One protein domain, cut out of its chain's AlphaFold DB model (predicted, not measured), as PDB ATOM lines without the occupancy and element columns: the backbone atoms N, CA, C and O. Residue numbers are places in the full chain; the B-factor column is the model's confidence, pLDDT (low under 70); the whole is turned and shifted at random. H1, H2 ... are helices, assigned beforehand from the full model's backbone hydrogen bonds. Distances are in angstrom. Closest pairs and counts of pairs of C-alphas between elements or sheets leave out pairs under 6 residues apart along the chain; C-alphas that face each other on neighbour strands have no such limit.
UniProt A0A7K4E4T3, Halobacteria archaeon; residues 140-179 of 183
ATOM      1  N   GLN A 140     159.136 189.206 103.003       84.62
ATOM      2  CA  GLN A 140     159.979 189.208 104.203       84.62
ATOM      3  C   GLN A 140     159.762 187.966 105.083       84.62
ATOM      4  O   GLN A 140     160.710 187.236 105.347       84.62
ATOM      5  N   GLY A 141     158.513 187.641 105.432       85.75
ATOM      6  CA  GLY A 141     158.220 186.480 106.284       85.75
ATOM      7  C   GLY A 141     158.479 185.113 105.626       85.75
ATOM      8  O   GLY A 141     158.619 184.105 106.318       85.75
ATOM      9  N   GLN A 142     158.533 185.033 104.290       89.31
ATOM     10  CA  GLN A 142     158.994 183.823 103.595       89.31
ATOM     11  C   GLN A 142     160.524 183.731 103.635       89.31
ATOM     12  O   GLN A 142     161.064 182.660 103.905       89.31
ATOM     13  N   LEU A 143     161.210 184.853 103.401       89.81
ATOM     14  CA  LEU A 143     162.669 184.935 103.443       89.81
ATOM     15  C   LEU A 143     163.208 184.618 104.841       89.81
ATOM     16  O   LEU A 143     164.156 183.855 104.953       89.81
ATOM     17  N   GLU A 144     162.582 185.124 105.903       90.56
ATOM     18  CA  GLU A 144     162.979 184.839 107.291       90.56
ATOM     19  C   GLU A 144     162.905 183.346 107.620       90.56
ATOM     20  O   GLU A 144     163.830 182.792 108.218       90.56
ATOM     21  N   ARG A 145     161.850 182.662 107.157       93.25
ATOM     22  CA  ARG A 145     161.731 181.204 107.291       93.25
ATOM     23  C   ARG A 145     162.832 180.477 106.526       93.25
ATOM     24  O   ARG A 145     163.519 179.642 107.107       93.25
ATOM     25  N   GLN A 146     163.055 180.843 105.264       95.38
ATOM     26  CA  GLN A 146     164.115 180.253 104.444       95.38
ATOM     27  C   GLN A 146     165.506 180.460 105.067       95.38
ATOM     28  O   GLN A 146     166.325 179.544 105.078       95.38
ATOM     29  N   VAL A 147     165.775 181.645 105.615       94.44
ATOM     30  CA  VAL A 147     167.022 181.966 106.317       94.44
ATOM     31  C   VAL A 147     167.179 181.094 107.565       94.44
ATOM     32  O   VAL A 147     168.234 180.485 107.745       94.44
ATOM     33  N   SER A 148     166.134 180.962 108.387       96.44
ATOM     34  CA  SER A 148     166.151 180.082 109.562       96.44
ATOM     35  C   SER A 148     166.438 178.626 109.181       96.44
ATOM     36  O   SER A 148     167.259 177.969 109.821       96.44
ATOM     37  N   GLU A 149     165.809 178.118 108.120       97.31
ATOM     38  CA  GLU A 149     166.059 176.763 107.618       97.31
ATOM     39  C   GLU A 149     167.508 176.575 107.149       97.31
ATOM     40  O   GLU A 149     168.124 175.549 107.440       97.31
ATOM     41  N   LEU A 150     168.075 177.554 106.437       97.88
ATOM     42  CA  LEU A 150     169.469 177.503 105.988       97.88
ATOM     43  C   LEU A 150     170.445 177.498 107.171       97.88
ATOM     44  O   LEU A 150     171.388 176.704 107.169       97.88
ATOM     45  N   PHE A 151     170.196 178.311 108.202       98.00
ATOM     46  CA  PHE A 151     171.005 178.298 109.422       98.00
ATOM     47  C   PHE A 151     170.931 176.954 110.151       98.00
ATOM     48  O   PHE A 151     171.967 176.418 110.543       98.00
ATOM     49  N   GLN A 152     169.736 176.371 110.276       98.06
ATOM     50  CA  GLN A 152     169.560 175.052 110.889       98.06
ATOM     51  C   GLN A 152     170.277 173.954 110.097       98.06
ATOM     52  O   GLN A 152     170.986 173.137 110.684       98.06
ATOM     53  N   LYS A 153     170.157 173.956 108.761       98.25
ATOM     54  CA  LYS A 153     170.867 173.011 107.884       98.25
ATOM     55  C   LYS A 153     172.382 173.138 108.026       98.25
ATOM     56  O   LYS A 153     173.064 172.123 108.145       98.25
ATOM     57  N   ASN A 154     172.904 174.365 108.047       98.31
ATOM     58  CA  ASN A 154     174.330 174.611 108.231       98.31
ATOM     59  C   ASN A 154     174.821 174.123 109.603       98.31
ATOM     60  O   ASN A 154     175.835 173.435 109.676       98.31
ATOM     61  N   ALA A 155     174.078 174.409 110.678       98.06
ATOM     62  CA  ALA A 155     174.419 173.957 112.026       98.06
ATOM     63  C   ALA A 155     174.416 172.424 112.137       98.06
ATOM     64  O   ALA A 155     175.374 171.837 112.638       98.06
ATOM     65  N   ALA A 156     173.387 171.759 111.602       98.12
ATOM     66  CA  ALA A 156     173.319 170.299 111.577       98.12
ATOM     67  C   ALA A 156     174.489 169.687 110.792       98.12
ATOM     68  O   ALA A 156     175.112 168.724 111.247       98.12
ATOM     69  N   ARG A 157     174.835 170.271 109.634       98.12
ATOM     70  CA  ARG A 157     175.968 169.818 108.821       98.12
ATOM     71  C   ARG A 157     177.305 170.023 109.531       98.12
ATOM     72  O   ARG A 157     178.148 169.132 109.462       98.12
ATOM     73  N   ALA A 158     177.491 171.146 110.220       97.94
ATOM     74  CA  ALA A 158     178.691 171.413 111.006       97.94
ATOM     75  C   ALA A 158     178.872 170.367 112.116       97.94
ATOM     76  O   ALA A 158     179.940 169.763 112.206       97.94
ATOM     77  N   THR A 159     177.817 170.069 112.881       98.12
ATOM     78  CA  THR A 159     177.841 169.022 113.916       98.12
ATOM     79  C   THR A 159     178.168 167.650 113.330       98.12
ATOM     80  O   THR A 159     179.019 166.937 113.859       98.12
ATOM     81  N   GLN A 160     177.536 167.285 112.209       98.19
ATOM     82  CA  GLN A 160     177.807 166.019 111.528       98.19
ATOM     83  C   GLN A 160     179.279 165.908 111.101       98.19
ATOM     84  O   GLN A 160     179.908 164.875 111.312       98.19
ATOM     85  N   LEU A 161     179.836 166.964 110.500       97.94
ATOM     86  CA  LEU A 161     181.227 166.981 110.050       97.94
ATOM     87  C   LEU A 161     182.209 166.962 111.223       97.94
ATOM     88  O   LEU A 161     183.213 166.266 111.145       97.94
ATOM     89  N   GLN A 162     181.905 167.655 112.320       97.00
ATOM     90  CA  GLN A 162     182.737 167.639 113.522       97.00
ATOM     91  C   GLN A 162     182.849 166.236 114.136       97.00
ATOM     92  O   GLN A 162     183.891 165.891 114.682       97.00
ATOM     93  N   GLN A 163     181.791 165.428 114.040       96.56
ATOM     94  CA  GLN A 163     181.793 164.043 114.522       96.56
ATOM     95  C   GLN A 163     182.463 163.066 113.545       96.56
ATOM     96  O   GLN A 163     182.965 162.031 113.971       96.56
ATOM     97  N   ALA A 164     182.439 163.366 112.243       96.94
ATOM     98  CA  ALA A 164     182.892 162.450 111.198       96.94
ATOM     99  C   ALA A 164     184.332 162.699 110.720       96.94
ATOM    100  O   ALA A 164     184.974 161.773 110.226       96.94
ATOM    101  N   LEU A 165     184.830 163.937 110.799       97.38
ATOM    102  CA  LEU A 165     186.151 164.294 110.287       97.38
ATOM    103  C   LEU A 165     187.248 164.000 111.321       97.38
ATOM    104  O   LEU A 165     187.110 164.385 112.483       97.38
ATOM    105  N   PRO A 166     188.366 163.372 110.910       97.06
ATOM    106  CA  PRO A 166     189.520 163.199 111.783       97.06
ATOM    107  C   PRO A 166     190.207 164.542 112.054       97.06
ATOM    108  O   PRO A 166     190.098 165.496 111.279       97.06
ATOM    109  N   GLY A 167     190.993 164.603 113.129       97.50
ATOM    110  CA  GLY A 167     191.866 165.750 113.368       97.50
ATOM    111  C   GLY A 167     192.933 165.881 112.273       97.50
ATOM    112  O   GLY A 167     193.415 164.880 111.743       97.50
ATOM    113  N   ASN A 168     193.371 167.111 111.978       97.69
ATOM    114  CA  ASN A 168     194.337 167.379 110.898       97.69
ATOM    115  C   ASN A 168     195.602 166.503 110.985       97.69
ATOM    116  O   ASN A 168     196.038 165.943 109.984       97.69
ATOM    117  N   ARG A 169     196.180 166.336 112.183       98.06
ATOM    118  CA  ARG A 169     197.380 165.504 112.383       98.06
ATOM    119  C   ARG A 169     197.121 164.023 112.114       98.06
ATOM    120  O   ARG A 169     197.970 163.355 111.539       98.06
ATOM    121  N   GLU A 170     195.960 163.520 112.518       97.88
ATOM    122  CA  GLU A 170     195.578 162.130 112.270       97.88
ATOM    123  C   GLU A 170     195.411 161.871 110.768       97.88
ATOM    124  O   GLU A 170     195.935 160.885 110.250       97.88
ATOM    125  N   LEU A 171     194.742 162.788 110.061       97.25
ATOM    126  CA  LEU A 171     194.602 162.723 108.611       97.25
ATOM    127  C   LEU A 171     195.968 162.712 107.919       97.25
ATOM    128  O   LEU A 171     196.217 161.853 107.080       97.25
ATOM    129  N   LEU A 172     196.865 163.631 108.290       98.12
ATOM    130  CA  LEU A 172     198.203 163.724 107.697       98.12
ATOM    131  C   LEU A 172     199.030 162.453 107.915       98.12
ATOM    132  O   LEU A 172     199.697 162.006 106.986       98.12
ATOM    133  N   ASN A 173     198.946 161.837 109.097       98.25
ATOM    134  CA  ASN A 173     199.623 160.567 109.365       98.25
ATOM    135  C   ASN A 173     199.098 159.452 108.445       98.25
ATOM    136  O   ASN A 173     199.891 158.764 107.808       98.25
ATOM    137  N   LYS A 174     197.771 159.327 108.303       97.44
ATOM    138  CA  LYS A 174     197.150 158.338 107.404       97.44
ATOM    139  C   LYS A 174     197.526 158.572 105.941       97.44
ATOM    140  O   LYS A 174     197.825 157.622 105.230       97.44
ATOM    141  N   VAL A 175     197.547 159.826 105.491       97.69
ATOM    142  CA  VAL A 175     197.957 160.177 104.122       97.69
ATOM    143  C   VAL A 175     199.434 159.861 103.894       97.69
ATOM    144  O   VAL A 175     199.781 159.361 102.830       97.69
ATOM    145  N   SER A 176     200.297 160.107 104.881       97.44
ATOM    146  CA  SER A 176     201.721 159.773 104.783       97.44
ATOM    147  C   SER A 176     201.969 158.267 104.687       97.44
ATOM    148  O   SER A 176     202.929 157.863 104.041       97.44
ATOM    149  N   GLU A 177     201.150 157.452 105.351       97.81
ATOM    150  CA  GLU A 177     201.320 155.997 105.401       97.81
ATOM    151  C   GLU A 177     200.642 155.285 104.222       97.81
ATOM    152  O   GLU A 177     201.221 154.380 103.625       97.81
ATOM    153  N   PHE A 178     199.432 155.712 103.853       97.19
ATOM    154  CA  PHE A 178     198.575 154.994 102.903       97.19
ATOM    155  C   PHE A 178     198.254 155.781 101.623       97.19
ATOM    156  O   PHE A 178     197.835 155.188 100.629       97.19
ATOM    157  N   GLY A 179     198.442 157.103 101.620       95.50
ATOM    158  CA  GLY A 179     197.993 157.987 100.542       95.50
ATOM    159  C   GLY A 179     196.469 158.165 100.480       95.50
ATOM    160  O   GLY A 179     195.710 157.584 101.257       95.50
TER     161      GLY A 179
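Overview. This is residues 140 to 179 of the 183 residues of a protein of Halobacteria archaeon (UniProt A0A7K4E4T3). Reading from residue 140, you meet one long helix, H1, and then a short one, H2, set end after end with a tight link between them, an extended rod in which H2 does not fold back on H1. The printed part has 40 residues with two named helices, H1 then H2, and no named strand; the class is all helix. It is extended, with a radius of gyration of the C-alphas of 17.0 A and spans of 53 by 15 by 11 A.

Arrangement. Look first at H1, residues 140 to 164, and then at H2, residues 168 to 178: the two are apart. Residues 140 to 170 and 172 to 178 stand free. In H2 every O i to N i+4 pair is within hydrogen-bond range; in H1, 20 of 21 are.

Along the chain. Find C-alpha 140 at (159.979, 189.208, 104.203); from there H1 runs 35.9 A to C-alpha 164 at (182.892, 162.450, 111.198). H2 runs 15.3 A from Asn 168 to C-alpha 178 at (198.575, 154.994, 102.903).

Size, cuts and confidence. The C-alphas farthest apart, those of Gln 140 and Glu 177, are 53.0 A apart. The printed part has no cut, and no printed residue is under 70 in pLDDT.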